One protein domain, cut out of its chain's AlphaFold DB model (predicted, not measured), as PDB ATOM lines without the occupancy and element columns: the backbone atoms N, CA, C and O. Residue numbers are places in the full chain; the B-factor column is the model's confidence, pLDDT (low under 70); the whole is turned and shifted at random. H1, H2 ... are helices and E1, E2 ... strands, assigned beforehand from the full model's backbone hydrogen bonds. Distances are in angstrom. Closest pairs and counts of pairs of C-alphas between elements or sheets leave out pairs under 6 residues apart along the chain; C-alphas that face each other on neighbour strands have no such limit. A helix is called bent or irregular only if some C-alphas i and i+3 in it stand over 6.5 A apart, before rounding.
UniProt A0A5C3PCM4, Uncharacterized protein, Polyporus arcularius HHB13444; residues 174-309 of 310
ATOM      1  N   PRO A 174       6.726 -10.346 -41.741       74.94
ATOM      2  CA  PRO A 174       6.787  -8.996 -41.180       74.94
ATOM      3  C   PRO A 174       6.233  -8.902 -39.754       74.94
ATOM      4  O   PRO A 174       6.862  -8.283 -38.902       74.94
ATOM      5  N   ILE A 175       5.098  -9.551 -39.473       83.62
ATOM      6  CA  ILE A 175       4.465  -9.520 -38.143       83.62
ATOM      7  C   ILE A 175       5.265 -10.366 -37.147       83.62
ATOM      8  O   ILE A 175       5.383 -10.016 -35.978       83.62
ATOM      9  N   ALA A 176       5.884 -11.456 -37.610       86.50
ATOM     10  CA  ALA A 176       6.690 -12.328 -36.763       86.50
ATOM     11  C   ALA A 176       7.843 -11.595 -36.064       86.50
ATOM     12  O   ALA A 176       8.147 -11.926 -34.919       86.50
ATOM     13  N   ARG A 177       8.468 -10.616 -36.732       89.19
ATOM     14  CA  ARG A 177       9.535  -9.803 -36.138       89.19
ATOM     15  C   ARG A 177       8.993  -8.901 -35.031       89.19
ATOM     16  O   ARG A 177       9.523  -8.946 -33.928       89.19
ATOM     17  N   VAL A 178       7.907  -8.173 -35.298       90.88
ATOM     18  CA  VAL A 178       7.280  -7.277 -34.311       90.88
ATOM     19  C   VAL A 178       6.771  -8.062 -33.097       90.88
ATOM     20  O   VAL A 178       6.999  -7.670 -31.958       90.88
ATOM     21  N   LEU A 179       6.170  -9.238 -33.315       91.25
ATOM     22  CA  LEU A 179       5.760 -10.132 -32.227       91.25
ATOM     23  C   LEU A 179       6.947 -10.651 -31.404       91.25
ATOM     24  O   LEU A 179       6.819 -10.837 -30.195       91.25
ATOM     25  N   GLU A 180       8.094 -10.926 -32.029       92.12
ATOM     26  CA  GLU A 180       9.292 -11.355 -31.297       92.12
ATOM     27  C   GLU A 180       9.905 -10.205 -30.496       92.12
ATOM     28  O   GLU A 180      10.319 -10.421 -29.359       92.12
ATOM     29  N   GLU A 181       9.918  -8.990 -31.046       92.44
ATOM     30  CA  GLU A 181      10.341  -7.775 -30.342       92.44
ATOM     31  C   GLU A 181       9.436  -7.521 -29.125       92.44
ATOM     32  O   GLU A 181       9.942  -7.416 -28.007       92.44
ATOM     33  N   MET A 182       8.110  -7.588 -29.291       94.62
ATOM     34  CA  MET A 182       7.136  -7.525 -28.192       94.62
ATOM     35  C   MET A 182       7.395  -8.583 -27.114       94.62
ATOM     36  O   MET A 182       7.483  -8.280 -25.922       94.62
ATOM     37  N   ARG A 183       7.556  -9.850 -27.512       95.19
ATOM     38  CA  ARG A 183       7.865 -10.938 -26.570       95.19
ATOM     39  C   ARG A 183       9.220 -10.740 -25.900       95.19
ATOM     40  O   ARG A 183       9.385 -11.136 -24.750       95.19
ATOM     41  N   SER A 184      10.180 -10.119 -26.582       96.12
ATOM     42  CA  SER A 184      11.472  -9.746 -26.009       96.12
ATOM     43  C   SER A 184      11.323  -8.696 -24.912       96.12
ATOM     44  O   SER A 184      11.905  -8.877 -23.843       96.12
ATOM     45  N   VAL A 185      10.496  -7.665 -25.129       97.38
ATOM     46  CA  VAL A 185      10.141  -6.686 -24.089       97.38
ATOM     47  C   VAL A 185       9.507  -7.413 -22.903       97.38
ATOM     48  O   VAL A 185      10.046  -7.351 -21.804       97.38
ATOM     49  N   LEU A 186       8.470  -8.234 -23.126       96.69
ATOM     50  CA  LEU A 186       7.800  -8.986 -22.053       96.69
ATOM     51  C   LEU A 186       8.711  -9.976 -21.310       96.69
ATOM     52  O   LEU A 186       8.506 -10.234 -20.121       96.69
ATOM     53  N   ARG A 187       9.730 -10.554 -21.957       96.69
ATOM     54  CA  ARG A 187      10.727 -11.396 -21.270       96.69
ATOM     55  C   ARG A 187      11.520 -10.609 -20.227       96.69
ATOM     56  O   ARG A 187      11.897 -11.199 -19.221       96.69
ATOM     57  N   GLN A 188      11.700  -9.307 -20.432       96.75
ATOM     58  CA  GLN A 188      12.391  -8.401 -19.515       96.75
ATOM     59  C   GLN A 188      11.476  -7.795 -18.442       96.75
ATOM     60  O   GLN A 188      11.922  -6.904 -17.715       96.75
ATOM     61  N   ALA A 189      10.213  -8.233 -18.338       96.19
ATOM     62  CA  ALA A 189       9.321  -7.686 -17.323       96.19
ATOM     63  C   ALA A 189       9.870  -7.973 -15.918       96.19
ATOM     64  O   ALA A 189      10.193  -9.133 -15.621       96.19
ATOM     65  N   PRO A 190       9.954  -6.950 -15.059       95.19
ATOM     66  CA  PRO A 190      10.488  -7.100 -13.716       95.19
ATOM     67  C   PRO A 190       9.525  -7.906 -12.844       95.19
ATOM     68  O   PRO A 190       8.310  -7.769 -12.963       95.19
ATOM     69  N   ALA A 191      10.063  -8.742 -11.959       93.50
ATOM     70  CA  ALA A 191       9.270  -9.516 -11.012       93.50
ATOM     71  C   ALA A 191       9.199  -8.797  -9.662       93.50
ATOM     72  O   ALA A 191      10.228  -8.413  -9.104       93.50
ATOM     73  N   ALA A 192       7.990  -8.650  -9.126       91.81
ATOM     74  CA  ALA A 192       7.766  -8.102  -7.804       91.81
ATOM     75  C   ALA A 192       8.519  -8.937  -6.756       91.81
ATOM     76  O   ALA A 192       8.500 -10.175  -6.825       91.81
ATOM     77  N   PRO A 193       9.153  -8.291  -5.761       92.25
ATOM     78  CA  PRO A 193       9.724  -8.990  -4.621       92.25
ATOM     79  C   PRO A 193       8.710  -9.941  -3.981       92.25
ATOM     80  O   PRO A 193       7.500  -9.708  -4.001       92.25
ATOM     81  N   ARG A 194       9.182 -11.030  -3.367       88.12
ATOM     82  CA  ARG A 194       8.283 -11.931  -2.635       88.12
ATOM     83  C   ARG A 194       7.736 -11.203  -1.408       88.12
ATOM     84  O   ARG A 194       8.488 -10.587  -0.648       88.12
ATOM     85  N   ARG A 195       6.424 -11.292  -1.194       84.94
ATOM     86  CA  ARG A 195       5.762 -10.667  -0.045       84.94
ATOM     87  C   ARG A 195       6.367 -11.158   1.271       84.94
ATOM     88  O   ARG A 195       6.623 -12.347   1.429       84.94
ATOM     89  N   GLY A 196       6.584 -10.228   2.199       86.06
ATOM     90  CA  GLY A 196       7.197 -10.506   3.502       86.06
ATOM     91  C   GLY A 196       8.727 -10.569   3.491       86.06
ATOM     92  O   GLY A 196       9.322 -10.757   4.547       86.06
ATOM     93  N   THR A 197       9.378 -10.400   2.335       88.56
ATOM     94  CA  THR A 197      10.831 -10.175   2.284       88.56
ATOM     95  C   THR A 197      11.165  -8.715   2.594       88.56
ATOM     96  O   THR A 197      10.323  -7.840   2.418       88.56
ATOM     97  N   ALA A 198      12.405  -8.438   3.007       90.88
ATOM     98  CA  ALA A 198      12.874  -7.073   3.274       90.88
ATOM     99  C   ALA A 198      12.850  -6.158   2.033       90.88
ATOM    100  O   ALA A 198      12.841  -4.942   2.172       90.88
ATOM    101  N   ALA A 199      12.829  -6.739   0.829       90.88
ATOM    102  CA  ALA A 199      12.695  -6.000  -0.423       90.88
ATOM    103  C   ALA A 199      11.238  -5.609  -0.738       90.88
ATOM    104  O   ALA A 199      11.009  -4.785  -1.618       90.88
ATOM    105  N   TRP A 200      10.247  -6.196  -0.057       90.44
ATOM    106  CA  TRP A 200       8.844  -5.839  -0.248       90.44
ATOM    107  C   TRP A 200       8.558  -4.438   0.301       90.44
ATOM    108  O   TRP A 200       8.876  -4.148   1.450       90.44
ATOM    109  N   GLY A 201       7.902  -3.602  -0.498       89.50
ATOM    110  CA  GLY A 201       7.665  -2.191  -0.194       89.50
ATOM    111  C   GLY A 201       8.786  -1.261  -0.670       89.50
ATOM    112  O   GLY A 201       8.606  -0.052  -0.664       89.50
ATOM    113  N   ALA A 202       9.931  -1.793  -1.111       89.25
ATOM    114  CA  ALA A 202      10.991  -0.980  -1.702       89.25
ATOM    115  C   ALA A 202      10.749  -0.779  -3.203       89.25
ATOM    116  O   ALA A 202      10.259  -1.689  -3.883       89.25
ATOM    117  N   ALA A 203      11.139   0.385  -3.725       86.38
ATOM    118  CA  ALA A 203      11.235   0.607  -5.163       86.38
ATOM    119  C   ALA A 203      12.246  -0.375  -5.780       86.38
ATOM    120  O   ALA A 203      13.293  -0.656  -5.193       86.38
ATOM    121  N   ALA A 204      11.931  -0.898  -6.962       89.94
ATOM    122  CA  ALA A 204      12.801  -1.809  -7.695       89.94
ATOM    123  C   ALA A 204      12.944  -1.337  -9.143       89.94
ATOM    124  O   ALA A 204      12.118  -0.580  -9.651       89.94
ATOM    125  N   GLU A 205      14.004  -1.772  -9.823       93.00
ATOM    126  CA  GLU A 205      14.206  -1.411 -11.225       93.00
ATOM    127  C   GLU A 205      12.974  -1.813 -12.052       93.00
ATOM    128  O   GLU A 205      12.529  -2.962 -12.011       93.00
ATOM    129  N   ARG A 206      12.413  -0.845 -12.789       94.56
ATOM    130  CA  ARG A 206      11.212  -0.996 -13.625       94.56
ATOM    131  C   ARG A 206       9.911  -1.326 -12.868       94.56
ATOM    132  O   ARG A 206       8.904  -1.621 -13.514       94.56
ATOM    133  N   LEU A 207       9.892  -1.249 -11.536       94.62
ATOM    134  CA  LEU A 207       8.699  -1.432 -10.705       94.62
ATOM    135  C   LEU A 207       8.464  -0.227  -9.798       94.62
ATOM    136  O   LEU A 207       9.372   0.260  -9.131       94.62
ATOM    137  N   GLU A 208       7.209   0.180  -9.701       92.75
ATOM    138  CA  GLU A 208       6.748   1.163  -8.729       92.75
ATOM    139  C   GLU A 208       6.012   0.438  -7.603       92.75
ATOM    140  O   GLU A 208       5.154  -0.412  -7.860       92.75
ATOM    141  N   CYS A 209       6.367   0.749  -6.355       91.75
ATOM    142  CA  CYS A 209       5.580   0.347  -5.197       91.75
ATOM    143  C   CYS A 209       4.481   1.390  -4.980       91.75
ATOM    144  O   CYS A 209       4.756   2.581  -4.888       91.75
ATOM    145  N   MET A 210       3.241   0.925  -4.922       88.81
ATOM    146  CA  MET A 210       2.052   1.706  -4.633       88.81
ATOM    147  C   MET A 210       1.717   1.497  -3.159       88.81
ATOM    148  O   MET A 210       1.319   0.396  -2.762       88.81
ATOM    149  N   ASP A 211       1.907   2.540  -2.354       77.44
ATOM    150  CA  ASP A 211       1.878   2.453  -0.890       77.44
ATOM    151  C   ASP A 211       0.484   2.153  -0.309       77.44
ATOM    152  O   ASP A 211       0.374   1.641   0.809       77.44
ATOM    153  N   GLU A 212      -0.585   2.351  -1.088       73.69
ATOM    154  CA  GLU A 212      -1.961   2.161  -0.631       73.69
ATOM    155  C   GLU A 212      -2.790   1.225  -1.529       73.69
ATOM    156  O   GLU A 212      -2.690   1.270  -2.758       73.69
ATOM    157  N   PRO A 213      -3.641   0.362  -0.934       60.97
ATOM    158  CA  PRO A 213      -3.763   0.061   0.498       60.97
ATOM    159  C   PRO A 213      -2.685  -0.922   0.994       60.97
ATOM    160  O   PRO A 213      -2.350  -1.899   0.313       60.97
ATOM    161  N   ALA A 214      -2.214  -0.734   2.233       65.25
ATOM    162  CA  ALA A 214      -1.236  -1.615   2.868       65.25
ATOM    163  C   ALA A 214      -1.674  -3.108   2.874       65.25
ATOM    164  O   ALA A 214      -2.858  -3.432   3.033       65.25
ATOM    165  N   PRO A 215      -0.737  -4.062   2.722       68.44
ATOM    166  CA  PRO A 215       0.646  -3.848   2.301       68.44
ATOM    167  C   PRO A 215       0.692  -3.389   0.844       68.44
ATOM    168  O   PRO A 215      -0.036  -3.949   0.022       68.44
ATOM    169  N   GLY A 216       1.543  -2.400   0.554       79.19
ATOM    170  CA  GLY A 216       1.681  -1.818  -0.778       79.19
ATOM    171  C   GLY A 216       1.791  -2.879  -1.870       79.19
ATOM    172  O   GLY A 216       2.254  -3.998  -1.626       79.19
ATOM    173  N   HIS A 217       1.281  -2.569  -3.055       87.50
ATOM    174  CA  HIS A 217       1.337  -3.459  -4.210       87.50
ATOM    175  C   HIS A 217       2.321  -2.910  -5.233       87.50
ATOM    176  O   HIS A 217       2.693  -1.748  -5.172       87.50
ATOM    177  N   TYR A 218       2.765  -3.744  -6.163       92.00
ATOM    178  CA  TYR A 218       3.640  -3.284  -7.228       92.00
ATOM    179  C   TYR A 218       2.820  -2.993  -8.484       92.00
ATOM    180  O   TYR A 218       1.751  -3.574  -8.672       92.00
ATOM    181  N   ARG A 219       3.349  -2.119  -9.338       93.31
ATOM    182  CA  ARG A 219       3.008  -1.963 -10.760       93.31
ATOM    183  C   ARG A 219       4.290  -1.867 -11.581       93.31
ATOM    184  O   ARG A 219       5.351  -1.565 -11.034       93.31
ATOM    185  N   TRP A 220       4.228  -2.158 -12.879       95.81
ATOM    186  CA  TRP A 220       5.341  -1.785 -13.755       95.81
ATOM    187  C   TRP A 220       5.518  -0.266 -13.714       95.81
ATOM    188  O   TRP A 220       4.547   0.471 -13.594       95.81
ATOM    189  N   SER A 221       6.761   0.199 -13.770       95.12
ATOM    190  CA  SER A 221       7.049   1.634 -13.788       95.12
ATOM    191  C   SER A 221       6.604   2.282 -15.096       95.12
ATOM    192  O   SER A 221       6.603   1.607 -16.131       95.12
ATOM    193  N   ALA A 222       6.385   3.598 -15.083       94.69
ATOM    194  CA  ALA A 222       6.111   4.383 -16.290       94.69
ATOM    195  C   ALA A 222       7.147   4.142 -17.410       94.69
ATOM    196  O   ALA A 222       6.785   3.968 -18.571       94.69
ATOM    197  N   ALA A 223       8.435   4.016 -17.067       95.81
ATOM    198  CA  ALA A 223       9.499   3.743 -18.039       95.81
ATOM    199  C   ALA A 223       9.359   2.371 -18.727       95.81
ATOM    200  O   ALA A 223       9.683   2.216 -19.903       95.81
ATOM    201  N   TYR A 224       8.878   1.358 -18.001       97.12
ATOM    202  CA  TYR A 224       8.638   0.040 -18.585       97.12
ATOM    203  C   TYR A 224       7.313  -0.008 -19.351       97.12
ATOM    204  O   TYR A 224       7.255  -0.647 -20.402       97.12
ATOM    205  N   PHE A 225       6.282   0.709 -18.888       96.44
ATOM    206  CA  PHE A 225       5.066   0.920 -19.675       96.44
ATOM    207  C   PHE A 225       5.380   1.571 -21.019       96.44
ATOM    208  O   PHE A 225       4.914   1.061 -22.032       96.44
ATOM    209  N   GLU A 226       6.244   2.588 -21.061       97.38
ATOM    210  CA  GLU A 226       6.677   3.224 -22.310       97.38
ATOM    211  C   GLU A 226       7.236   2.190 -23.306       97.38
ATOM    212  O   GLU A 226       6.827   2.156 -24.462       97.38
ATOM    213  N   CYS A 227       8.091   1.264 -22.852       97.56
ATOM    214  CA  CYS A 227       8.619   0.187 -23.702       97.56
ATOM    215  C   CYS A 227       7.532  -0.777 -24.204       97.56
ATOM    216  O   CYS A 227       7.567  -1.203 -25.361       97.56
ATOM    217  N   VAL A 228       6.586  -1.153 -23.338       97.25
ATOM    218  CA  VAL A 228       5.492  -2.072 -23.691       97.25
ATOM    219  C   VAL A 228       4.535  -1.416 -24.686       97.25
ATOM    220  O   VAL A 228       4.197  -2.032 -25.698       97.25
ATOM    221  N   PHE A 229       4.128  -0.170 -24.434       97.12
ATOM    222  CA  PHE A 229       3.204   0.555 -25.297       97.12
ATOM    223  C   PHE A 229       3.838   0.944 -26.630       97.12
ATOM    224  O   PHE A 229       3.198   0.755 -27.657       97.12
ATOM    225  N   ALA A 230       5.105   1.372 -26.661       97.12
ATOM    226  CA  ALA A 230       5.791   1.679 -27.917       97.12
ATOM    227  C   ALA A 230       5.799   0.469 -28.864       97.12
ATOM    228  O   ALA A 230       5.509   0.574 -30.058       97.12
ATOM    229  N   ALA A 231       6.083  -0.712 -28.313       96.00
ATOM    230  CA  ALA A 231       6.098  -1.941 -29.084       96.00
ATOM    231  C   ALA A 231       4.669  -2.395 -29.482       96.00
ATOM    232  O   ALA A 231       4.480  -2.937 -30.574       96.00
ATOM    233  N   LEU A 232       3.647  -2.117 -28.659       95.38
ATOM    234  CA  LEU A 232       2.237  -2.325 -29.015       95.38
ATOM    235  C   LEU A 232       1.780  -1.405 -30.151       95.38
ATOM    236  O   LEU A 232       1.111  -1.882 -31.066       95.38
ATOM    237  N   CYS A 233       2.140  -0.120 -30.125       95.81
ATOM    238  CA  CYS A 233       1.853   0.816 -31.213       95.81
ATOM    239  C   CYS A 233       2.438   0.291 -32.529       95.81
ATOM    240  O   CYS A 233       1.714   0.170 -33.514       95.81
ATOM    241  N   ALA A 234       3.705  -0.142 -32.519       94.50
ATOM    242  CA  ALA A 234       4.344  -0.742 -33.690       94.50
ATOM    243  C   ALA A 234       3.616  -2.009 -34.184       94.50
ATOM    244  O   ALA A 234       3.521  -2.249 -35.392       94.50
ATOM    245  N   LEU A 235       3.071  -2.824 -33.270       93.25
ATOM    246  CA  LEU A 235       2.243  -3.980 -33.623       93.25
ATOM    247  C   LEU A 235       0.930  -3.555 -34.289       93.25
ATOM    248  O   LEU A 235       0.597  -4.091 -35.341       93.25
ATOM    249  N   ILE A 236       0.219  -2.587 -33.713       93.06
ATOM    250  CA  ILE A 236      -1.084  -2.092 -34.185       93.06
ATOM    251  C   ILE A 236      -0.988  -1.395 -35.543       93.06
ATOM    252  O   ILE A 236      -1.885  -1.531 -36.381       93.06
ATOM    253  N   GLU A 237       0.086  -0.642 -35.768       93.06
ATOM    254  CA  GLU A 237       0.379   0.002 -37.049       93.06
ATOM    255  C   GLU A 237       0.655  -1.028 -38.145       93.06
ATOM    256  O   GLU A 237       0.315  -0.810 -39.308       93.06
ATOM    257  N   ARG A 238       1.249  -2.172 -37.783       91.56
ATOM    258  CA  ARG A 238       1.576  -3.233 -38.739       91.56
ATOM    259  C   ARG A 238       0.416  -4.182 -39.006       91.56
ATOM    260  O   ARG A 238       0.235  -4.597 -40.149       91.56
ATOM    261  N   ASP A 239      -0.312  -4.556 -37.962       89.69
ATOM    262  CA  ASP A 239      -1.494  -5.407 -38.016       89.69
ATOM    263  C   ASP A 239      -2.494  -4.991 -36.918       89.69
ATOM    264  O   ASP A 239      -2.342  -5.369 -35.749       89.69
ATOM    265  N   PRO A 240      -3.556  -4.261 -37.302       87.44
ATOM    266  CA  PRO A 240      -4.651  -3.875 -36.420       87.44
ATOM    267  C   PRO A 240      -5.337  -5.020 -35.680       87.44
ATOM    268  O   PRO A 240      -5.961  -4.776 -34.660       87.44
ATOM    269  N   SER A 241      -5.281  -6.250 -36.185       86.00
ATOM    270  CA  SER A 241      -5.954  -7.398 -35.568       86.00
ATOM    271  C   SER A 241      -5.046  -8.162 -34.601       86.00
ATOM    272  O   SER A 241      -5.519  -8.851 -33.695       86.00
ATOM    273  N   ALA A 242      -3.724  -8.019 -34.743       86.31
ATOM    274  CA  ALA A 242      -2.763  -8.765 -33.940       86.31
ATOM    275  C   ALA A 242      -2.762  -8.342 -32.463       86.31
ATOM    276  O   ALA A 242      -2.441  -9.157 -31.595       86.31
ATOM    277  N   TRP A 243      -3.138  -7.103 -32.138       88.56
ATOM    278  CA  TRP A 243      -3.145  -6.653 -30.742       88.56
ATOM    279  C   TRP A 243      -4.206  -7.380 -29.898       88.56
ATOM    280  O   TRP A 243      -3.951  -7.662 -28.727       88.56
ATOM    281  N   GLU A 244      -5.352  -7.754 -30.481       89.12
ATOM    282  CA  GLU A 244      -6.469  -8.365 -29.746       89.12
ATOM    283  C   GLU A 244      -6.089  -9.700 -29.110       89.12
ATOM    284  O   GLU A 244      -6.552 -10.036 -28.015       89.12
ATOM    285  N   GLY A 245      -5.248 -10.470 -29.803       86.62
ATOM    286  CA  GLY A 245      -4.704 -11.704 -29.263       86.62
ATOM    287  C   GLY A 245      -3.509 -11.462 -28.347       86.62
ATOM    288  O   GLY A 245      -3.339 -12.178 -27.361       86.62
ATOM    289  N   PHE A 246      -2.698 -10.441 -28.640       92.31
ATOM    290  CA  PHE A 246      -1.464 -10.176 -27.908       92.31
ATOM    291  C   PHE A 246      -1.710  -9.565 -26.523       92.31
ATOM    292  O   PHE A 246      -0.956  -9.840 -25.591       92.31
ATOM    293  N   ARG A 247      -2.797  -8.805 -26.339       93.81
ATOM    294  CA  ARG A 247      -3.164  -8.223 -25.038       93.81
ATOM    295  C   ARG A 247      -3.314  -9.262 -23.924       93.81
ATOM    296  O   ARG A 247      -3.001  -8.977 -22.774       93.81
ATOM    297  N   TRP A 248      -3.702 -10.489 -24.274       93.56
ATOM    298  CA  TRP A 248      -3.742 -11.609 -23.336       93.56
ATOM    299  C   TRP A 248      -2.346 -12.056 -22.887       93.56
ATOM    300  O   TRP A 248      -2.166 -12.352 -21.709       93.56
ATOM    301  N   GLU A 249      -1.347 -12.052 -23.781       95.00
ATOM    302  CA  GLU A 249       0.048 -12.345 -23.414       95.00
ATOM    303  C   GLU A 249       0.590 -11.280 -22.437       95.00
ATOM    304  O   GLU A 249       1.302 -11.614 -21.486       95.00
ATOM    305  N   ILE A 250       0.216 -10.008 -22.631       95.62
ATOM    306  CA  ILE A 250       0.580  -8.906 -21.725       95.62
ATOM    307  C   ILE A 250      -0.125  -9.055 -20.380       95.62
ATOM    308  O   ILE A 250       0.548  -9.013 -19.355       95.62
ATOM    309  N   TYR A 251      -1.442  -9.280 -20.382       95.06
ATOM    310  CA  TYR A 251      -2.234  -9.522 -19.176       95.06
ATOM    311  C   TYR A 251      -1.623 -10.647 -18.330       95.06
ATOM    312  O   TYR A 251      -1.319 -10.447 -17.154       95.06
ATOM    313  N   ASP A 252      -1.359 -11.809 -18.941       93.25
ATOM    314  CA  ASP A 252      -0.771 -12.960 -18.250       93.25
ATOM    315  C   ASP A 252       0.593 -12.601 -17.648       93.25
ATOM    316  O   ASP A 252       0.900 -12.956 -16.505       93.25
ATOM    317  N   LYS A 253       1.427 -11.881 -18.411       94.94
ATOM    318  CA  LYS A 253       2.752 -11.465 -17.953       94.94
ATOM    319  C   LYS A 253       2.663 -10.442 -16.822       94.94
ATOM    320  O   LYS A 253       3.443 -10.536 -15.874       94.94
ATOM    321  N   TYR A 254       1.740  -9.491 -16.900       94.56
ATOM    322  CA  TYR A 254       1.505  -8.480 -15.875       94.56
ATOM    323  C   TYR A 254       1.057  -9.148 -14.571       94.56
ATOM    324  O   TYR A 254       1.740  -9.043 -13.555       94.56
ATOM    325  N   VAL A 255       0.014  -9.978 -14.616       91.81
ATOM    326  CA  VAL A 255      -0.465 -10.731 -13.445       91.81
ATOM    327  C   VAL A 255       0.637 -11.606 -12.837       91.81
ATOM    328  O   VAL A 255       0.800 -11.653 -11.617       91.81
ATOM    329  N   ALA A 256       1.437 -12.275 -13.671       90.31
ATOM    330  CA  ALA A 256       2.527 -13.122 -13.195       90.31
ATOM    331  C   ALA A 256       3.686 -12.336 -12.559       90.31
ATOM    332  O   ALA A 256       4.402 -12.884 -11.721       90.31
ATOM    333  N   SER A 257       3.909 -11.088 -12.976       91.38
ATOM    334  CA  SER A 257       5.104 -10.326 -12.606       91.38
ATOM    335  C   SER A 257       4.869  -9.320 -11.486       91.38
ATOM    336  O   SER A 257       5.776  -9.095 -10.698       91.38
ATOM    337  N   VAL A 258       3.667  -8.766 -11.344       84.44
ATOM    338  CA  VAL A 258       3.461  -7.552 -10.545       84.44
ATOM    339  C   VAL A 258       2.721  -7.780  -9.213       84.44
ATOM    340  O   VAL A 258       2.290  -6.854  -8.535       84.44
ATOM    341  N   SER A 259       2.680  -9.030  -8.756       70.81
ATOM    342  CA  SER A 259       1.933  -9.505  -7.583       70.81
ATOM    343  C   SER A 259       0.470  -9.851  -7.851       70.81
ATOM    344  O   SER A 259      -0.212  -9.340  -8.729       70.81
ATOM    345  N   LEU A 260      -0.023 -10.732  -6.991       65.31
ATOM    346  CA  LEU A 260      -1.324 -11.393  -7.032       65.31
ATOM    347  C   LEU A 260      -2.503 -10.438  -6.878       65.31
ATOM    348  O   LEU A 260      -3.617 -10.780  -7.244       65.31
ATOM    349  N   ARG A 261      -2.269  -9.239  -6.331       71.62
ATOM    350  CA  ARG A 261      -3.312  -8.212  -6.222       71.62
ATOM    351  C   ARG A 261      -3.702  -7.616  -7.572       71.62
ATOM    352  O   ARG A 261      -4.766  -7.018  -7.648       71.62
ATOM    353  N   ALA A 262      -2.868  -7.790  -8.596       76.00
ATOM    354  CA  ALA A 262      -3.209  -7.416  -9.959       76.00
ATOM    355  C   ALA A 262      -4.142  -8.431 -10.640       76.00
ATOM    356  O   ALA A 262      -4.693  -8.104 -11.678       76.00
ATOM    357  N   ALA A 263      -4.303  -9.640 -10.087       83.75
ATOM    358  CA  ALA A 263      -5.195 -10.659 -10.628       83.75
ATOM    359  C   ALA A 263      -6.656 -10.424 -10.216       83.75
ATOM    360  O   ALA A 263      -6.947  -9.694  -9.264       83.75
ATOM    361  N   VAL A 264      -7.557 -11.148 -10.882       88.75
ATOM    362  CA  VAL A 264      -8.973 -11.209 -10.519       88.75
ATOM    363  C   VAL A 264      -9.149 -11.664  -9.071       88.75
ATOM    364  O   VAL A 264      -8.665 -12.726  -8.670       88.75
ATOM    365  N   ARG A 265      -9.901 -10.886  -8.298       87.69
ATOM    366  CA  ARG A 265     -10.196 -11.154  -6.889       87.69
ATOM    367  C   ARG A 265     -11.626 -10.769  -6.544       87.69
ATOM    368  O   ARG A 265     -12.170  -9.822  -7.109       87.69
ATOM    369  N   TYR A 266     -12.191 -11.466  -5.567       87.81
ATOM    370  CA  TYR A 266     -13.469 -11.088  -4.973       87.81
ATOM    371  C   TYR A 266     -13.232 -10.249  -3.718       87.81
ATOM    372  O   TYR A 266     -12.534 -10.682  -2.791       87.81
ATOM    373  N   ASP A 267     -13.811  -9.055  -3.691       85.44
ATOM    374  CA  ASP A 267     -13.905  -8.219  -2.506       85.44
ATOM    375  C   ASP A 267     -15.208  -8.554  -1.770       85.44
ATOM    376  O   ASP A 267     -16.296  -8.161  -2.177       85.44
ATOM    377  N   ALA A 268     -15.105  -9.292  -0.664       82.75
ATOM    378  CA  ALA A 268     -16.271  -9.687   0.123       82.75
ATOM    379  C   ALA A 268     -16.884  -8.542   0.954       82.75
ATOM    380  O   ALA A 268     -17.925  -8.746   1.575       82.75
ATOM    381  N   LEU A 269     -16.223  -7.383   1.057       83.50
ATOM    382  CA  LEU A 269     -16.798  -6.193   1.689       83.50
ATOM    383  C   LEU A 269     -17.655  -5.418   0.693       83.50
ATOM    384  O   LEU A 269     -18.730  -4.955   1.061       83.50
ATOM    385  N   GLN A 270     -17.172  -5.294  -0.543       87.12
ATOM    386  CA  GLN A 270     -17.896  -4.637  -1.632       87.12
ATOM    387  C   GLN A 270     -18.822  -5.579  -2.407       87.12
ATOM    388  O   GLN A 270     -19.565  -5.124  -3.269       87.12
ATOM    389  N   GLU A 271     -18.765  -6.877  -2.104       88.81
ATOM    390  CA  GLU A 271     -19.502  -7.943  -2.787       88.81
ATOM    391  C   GLU A 271     -19.296  -7.911  -4.311       88.81
ATOM    392  O   GLU A 271     -20.197  -8.189  -5.103       88.81
ATOM    393  N   SER A 272     -18.074  -7.568  -4.730       92.00
ATOM    394  CA  SER A 272     -17.736  -7.288  -6.121       92.00
ATOM    395  C   SER A 272     -16.441  -7.972  -6.550       92.00
ATOM    396  O   SER A 272     -15.536  -8.246  -5.756       92.00
ATOM    397  N   TRP A 273     -16.350  -8.265  -7.844       90.56
ATOM    398  CA  TRP A 273     -15.123  -8.740  -8.469       90.56
ATOM    399  C   TRP A 273     -14.306  -7.552  -8.958       90.56
ATOM    400  O   TRP A 273     -14.845  -6.592  -9.504       90.56
ATOM    401  N   THR A 274     -12.994  -7.618  -8.761       91.00
ATOM    402  CA  THR A 274     -12.057  -6.606  -9.251       91.00
ATOM    403  C   THR A 274     -10.889  -7.284  -9.943       91.00
ATOM    404  O   THR A 274     -10.447  -8.355  -9.528       91.00
ATOM    405  N   ASP A 275     -10.381  -6.650 -10.990       92.25
ATOM    406  CA  ASP A 275      -9.181  -7.074 -11.701       92.25
ATOM    407  C   ASP A 275      -8.461  -5.828 -12.209       92.25
ATOM    408  O   ASP A 275      -8.889  -5.187 -13.168       92.25
ATOM    409  N   ALA A 276      -7.371  -5.464 -11.540       88.31
ATOM    410  CA  ALA A 276      -6.591  -4.296 -11.930       88.31
ATOM    411  C   ALA A 276      -5.844  -4.514 -13.258       88.31
ATOM    412  O   ALA A 276      -5.480  -3.547 -13.920       88.31
ATOM    413  N   ALA A 277      -5.609  -5.765 -13.665       92.00
ATOM    414  CA  ALA A 277      -4.982  -6.080 -14.940       92.00
ATOM    415  C   ALA A 277      -5.981  -6.081 -16.110       92.00
ATOM    416  O   ALA A 277      -5.545  -6.063 -17.263       92.00
ATOM    417  N   ALA A 278      -7.296  -6.051 -15.853       92.50
ATOM    418  CA  ALA A 278      -8.325  -6.031 -16.898       92.50
ATOM    419  C   ALA A 278      -8.198  -4.829 -17.852       92.50
ATOM    420  O   ALA A 278      -8.654  -4.904 -18.992       92.50
ATOM    421  N   GLU A 279      -7.516  -3.755 -17.443       92.00
ATOM    422  CA  GLU A 279      -7.210  -2.607 -18.303       92.00
ATOM    423  C   GLU A 279      -6.436  -2.999 -19.577       92.00
ATOM    424  O   GLU A 279      -6.653  -2.435 -20.653       92.00
ATOM    425  N   TRP A 280      -5.586  -4.030 -19.496       93.12
ATOM    426  CA  TRP A 280      -4.899  -4.583 -20.666       93.12
ATOM    427  C   TRP A 280      -5.860  -5.237 -21.654       93.12
ATOM    428  O   TRP A 280      -5.590  -5.283 -22.850       93.12
ATOM    429  N   LEU A 281      -6.977  -5.767 -21.163       92.94
ATOM    430  CA  LEU A 281      -7.973  -6.450 -21.978       92.94
ATOM    431  C   LEU A 281      -9.014  -5.482 -22.540       92.94
ATOM    432  O   LEU A 281      -9.610  -5.779 -23.575       92.94
ATOM    433  N   SER A 282      -9.226  -4.340 -21.891       88.50
ATOM    434  CA  SER A 282     -10.237  -3.372 -22.299       88.50
ATOM    435  C   SER A 282      -9.846  -2.616 -23.570       88.50
ATOM    436  O   SER A 282      -8.674  -2.365 -23.842       88.50
ATOM    437  N   VAL A 283     -10.843  -2.222 -24.359       85.19
ATOM    438  CA  VAL A 283     -10.664  -1.247 -25.448       85.19
ATOM    439  C   VAL A 283     -10.715   0.173 -24.883       85.19
ATOM    440  O   VAL A 283      -9.921   1.020 -25.275       85.19
ATOM    441  N   GLN A 284     -11.617   0.403 -23.926       79.56
ATOM    442  CA  GLN A 284     -11.850   1.693 -23.288       79.56
ATOM    443  C   GLN A 284     -11.108   1.754 -21.962       79.56
ATOM    444  O   GLN A 284     -11.240   0.846 -21.136       79.56
ATOM    445  N   VAL A 285     -10.345   2.815 -21.747       74.06
ATOM    446  CA  VAL A 285      -9.573   2.978 -20.520       74.06
ATOM    447  C   VAL A 285      -9.824   4.356 -19.926       74.06
ATOM    448  O   VAL A 285      -9.916   5.332 -20.671       74.06
ATOM    449  N   PRO A 286     -10.006   4.442 -18.597       78.06
ATOM    450  CA  PRO A 286     -10.102   5.727 -17.925       78.06
ATOM    451  C   PRO A 286      -8.812   6.538 -18.139       78.06
ATOM    452  O   PRO A 286      -7.729   5.956 -18.148       78.06
ATOM    453  N   PRO A 287      -8.896   7.874 -18.259       75.12
ATOM    454  CA  PRO A 287      -7.735   8.733 -18.526       75.12
ATOM    455  C   PRO A 287      -6.611   8.588 -17.485       75.12
ATOM    456  O   PRO A 287      -5.441   8.767 -17.815       75.12
ATOM    457  N   ASP A 288      -6.952   8.181 -16.259       83.25
ATOM    458  CA  ASP A 288      -6.007   7.960 -15.157       83.25
ATOM    459  C   ASP A 288      -5.472   6.510 -15.074       83.25
ATOM    460  O   ASP A 288      -4.878   6.112 -14.068       83.25
ATOM    461  N   GLY A 289      -5.708   5.691 -16.106       87.19
ATOM    462  CA  GLY A 289      -5.252   4.301 -16.192       87.19
ATOM    463  C   GLY A 289      -3.749   4.145 -16.463       87.19
ATOM    464  O   GLY A 289      -3.008   5.115 -16.629       87.19
ATOM    465  N   LEU A 290      -3.288   2.894 -16.566       89.81
ATOM    466  CA  LEU A 290      -1.917   2.530 -16.958       89.81
ATOM    467  C   LEU A 290      -1.472   3.240 -18.248       89.81
ATOM    468  O   LEU A 290      -0.309   3.630 -18.362       89.81
ATOM    469  N   ARG A 291      -2.388   3.442 -19.201       90.12
ATOM    470  CA  ARG A 291      -2.107   4.095 -20.495       90.12
ATOM    471  C   ARG A 291      -1.795   5.584 -20.375       90.12
ATOM    472  O   ARG A 291      -0.910   6.075 -21.070       90.12
ATOM    473  N   GLY A 292      -2.441   6.280 -19.441       90.75
ATOM    474  CA  GLY A 292      -2.225   7.711 -19.210       90.75
ATOM    475  C   GLY A 292      -0.857   8.041 -18.607       90.75
ATOM    476  O   GLY A 292      -0.436   9.196 -18.624       90.75
ATOM    477  N   THR A 293      -0.132   7.036 -18.100       91.31
ATOM    478  CA  THR A 293       1.138   7.236 -17.380       91.31
ATOM    479  C   THR A 293       2.346   7.520 -18.276       91.31
ATOM    480  O   THR A 293       3.403   7.886 -17.759       91.31
ATOM    481  N   CYS A 294       2.234   7.336 -19.596       94.62
ATOM    482  CA  CYS A 294       3.359   7.480 -20.520       94.62
ATOM    483  C   CYS A 294       2.912   7.910 -21.931       94.62
ATOM    484  O   CYS A 294       1.754   7.730 -22.311       94.62
ATOM    485  N   ALA A 295       3.829   8.482 -22.717       96.25
ATOM    486  CA  ALA A 295       3.513   9.062 -24.025       96.25
ATOM    487  C   ALA A 295       3.098   7.992 -25.044       96.25
ATOM    488  O   ALA A 295       2.139   8.180 -25.795       96.25
ATOM    489  N   SER A 296       3.770   6.837 -25.040       96.88
ATOM    490  CA  SER A 296       3.374   5.725 -25.908       96.88
ATOM    491  C   SER A 296       2.013   5.137 -25.526       96.88
ATOM    492  O   SER A 296       1.304   4.644 -26.398       96.88
ATOM    493  N   GLY A 297       1.621   5.200 -24.250       95.31
ATOM    494  CA  GLY A 297       0.296   4.764 -23.804       95.31
ATOM    495  C   GLY A 297      -0.823   5.674 -24.319       95.31
ATOM    496  O   GLY A 297      -1.830   5.179 -24.817       95.31
ATOM    497  N   GLN A 298      -0.602   6.990 -24.320       94.06
ATOM    498  CA  GLN A 298      -1.533   7.958 -24.916       94.06
ATOM    499  C   GLN A 298      -1.681   7.739 -26.430       94.06
ATOM    500  O   GLN A 298      -2.794   7.636 -26.938       94.06
ATOM    501  N   ARG A 299      -0.563   7.552 -27.147       95.56
ATOM    502  CA  ARG A 299      -0.583   7.209 -28.581       95.56
ATOM    503  C   ARG A 299      -1.289   5.879 -28.856       95.56
ATOM    504  O   ARG A 299      -1.946   5.714 -29.880       95.56
ATOM    505  N   TYR A 300      -1.124   4.898 -27.973       94.06
ATOM    506  CA  TYR A 300      -1.830   3.627 -28.079       94.06
ATOM    507  C   TYR A 300      -3.352   3.827 -28.018       94.06
ATOM    508  O   TYR A 300      -4.065   3.225 -28.821       94.06
ATOM    509  N   ASP A 301      -3.841   4.704 -27.136       92.12
ATOM    510  CA  ASP A 301      -5.264   5.050 -27.064       92.12
ATOM    511  C   ASP A 301      -5.761   5.783 -28.314       92.12
ATOM    512  O   ASP A 301      -6.841   5.457 -28.802       92.12
ATOM    513  N   GLU A 302      -4.970   6.691 -28.893       92.19
ATOM    514  CA  GLU A 302      -5.290   7.333 -30.182       92.19
ATOM    515  C   GLU A 302      -5.465   6.286 -31.294       92.19
ATOM    516  O   GLU A 302      -6.494   6.254 -31.973       92.19
ATOM    517  N   LEU A 303      -4.510   5.355 -31.418       92.75
ATOM    518  CA  LEU A 303      -4.545   4.292 -32.427       92.75
ATOM    519  C   LEU A 303      -5.725   3.321 -32.253       92.75
ATOM    520  O   LEU A 303      -6.162   2.712 -33.234       92.75
ATOM    521  N   LEU A 304      -6.223   3.131 -31.027       89.50
ATOM    522  CA  LEU A 304      -7.441   2.358 -30.778       89.50
ATOM    523  C   LEU A 304      -8.707   3.187 -31.033       89.50
ATOM    524  O   LEU A 304      -9.660   2.670 -31.615       89.50
ATOM    525  N   GLY A 305      -8.723   4.457 -30.624       85.06
ATOM    526  CA  GLY A 305      -9.863   5.366 -30.746       85.06
ATOM    527  C   GLY A 305     -10.248   5.657 -32.194       85.06
ATOM    528  O   GLY A 305     -11.427   5.575 -32.536       85.06
ATOM    529  N   GLU A 306      -9.260   5.870 -33.068       76.62
ATOM    530  CA  GLU A 306      -9.462   6.026 -34.519       76.62
ATOM    531  C   GLU A 306     -10.130   4.808 -35.180       76.62
ATOM    532  O   GLU A 306     -10.608   4.896 -36.308       76.62
ATOM    533  N   ARG A 307     -10.148   3.650 -34.506       67.56
ATOM    534  CA  ARG A 307     -10.580   2.368 -35.086       67.56
ATOM    535  C   ARG A 307     -11.863   1.806 -34.486       67.56
ATOM    536  O   ARG A 307     -12.442   0.889 -35.061       67.56
ATOM    537  N   VAL A 308     -12.285   2.308 -33.327       59.19
ATOM    538  CA  VAL A 308     -13.467   1.823 -32.586       59.19
ATOM    539  C   VAL A 308     -14.709   2.668 -32.887       59.19
ATOM    540  O   VAL A 308     -15.828   2.237 -32.609       59.19
ATOM    541  N   LEU A 309     -14.534   3.836 -33.506       39.03
ATOM    542  CA  LEU A 309     -15.624   4.641 -34.048       39.03
ATOM    543  C   LEU A 309     -15.818   4.282 -35.536       39.03
ATOM    544  O   LEU A 309     -14.906   4.546 -36.320       39.03
TER     545      LEU A 309
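Overview. This is residues 174 to 309 of the 310 residues of an uncharacterized protein of Polyporus arcularius HHB13444 (UniProt A0A5C3PCM4). Three long helices, H1, H2 and H3, run up and down side by side as a bundle whose centres make a triangle, and a fourth long helix, H6, packs on H2. At the end of the bundle where H1 and H3 finish and H2 starts is the small strand hairpin E1 and E2, while a second hairpin, E3 and E4, makes an arm whose tip, residues 267 to 272, sticks out. The printed part has 136 residues, with six named helices and four named strands in the order H1 E1 E2 H2 H3 E3 E4 H4 H5 H6; the two sheets, E1 - E2 and E3 - E4, are antiparallel. The class is mostly helix, and the whole is compact, with a radius of gyration of the C-alphas of 15.4 A and spans of 45 by 33 by 22 A.

Along the chain. E1 is residues 207 to 210 and E2 is residues 217 to 220, 10.5 A long. H2, residues 222 to 238, is the longest helix at 24.1 A, beginning at C-alpha 222 at (6.111, 4.383, -16.290). H1, residues 174 to 187, measures 20.4 A and starts at C-alpha 174 at (6.787, -8.996, -41.180). H3, residues 242 to 257, measures 22.8 A and is neither bent nor irregular, but only just: C-alphas 245 and 248 are 6.0 A apart. E3 is residues 265 to 267 and E4 is residues 272 to 274. H4, residues 276 to 280, is only just irregular, with C-alphas 276 and 279 6.6 A apart. H5 is residues 290 to 293. H6, residues 295 to 308, measures 20.3 A and ends at C-alpha 308 at (-13.467, 1.823, -32.586).

Arrangement. E1 and E2 form a hairpin, antiparallel at 144 degrees, with N 210 and O 217 2.7 A apart and N 208 and O 219 2.9 A apart, within hydrogen-bond range. E1 is near H2, and E2 is near H3. H1, H2 and H3 form an up-and-down bundle, each helix running against the one before it. H1 and H2 touch, closest at the C-alphas of Met 182 and Ala 231, 5.7 A, at a shallow tilt of 15 degrees, opposite ways. H2 and H3, a helical hairpin, touch through residues 232 to 236 and 242 to 243 alone, closest at the C-alphas of Ile 236 and Trp 243, 6.1 A. H1 and H3 are close but not clearly touching, with the C-alphas of Leu 186 and Lys 253 7.0 A apart. H2 and H6 touch, closest at the C-alphas of Ala 230 and Ser 296, 5.1 A, the same way at a tilt of 35.0 degrees, only just steep. The packing of the helices is mostly aligned, but only just: 2 of 3 pairs are at a shallow tilt. H5 touches H2 at residues 222 to 229 alone, with the C-alphas of Ala 222 and Thr 293 closest at 5.8 A, and touches H6 only at the corner. H4 touches H3, closest at the C-alphas of Tyr 251 and Trp 280, 5.8 A. The hairpin E3 and E4 is antiparallel at 141 degrees, with N 267 and O 272 2.8 A apart; E4 is apart from H3. In H2 every O i to N i+4 pair is within hydrogen-bond range; in H1 it is 9 of 10, in H3 10 of 12, in H6 9 of 10, and in H4 0 of 1, beside 1 of 2 O i to N i+3 pairs; H5 is too short for an O i to N i+4 pair.

Size, cuts and confidence. The C-alphas farthest apart, those of Pro 174 and Leu 269, are 49.0 A apart. The printed part has no cut, and the link from H1 to E1, residues 188 to 206, is long. The mean pLDDT of the printed part is 88.6, and it is under 70 at residues 213 to 215, 260 and 307 to 309.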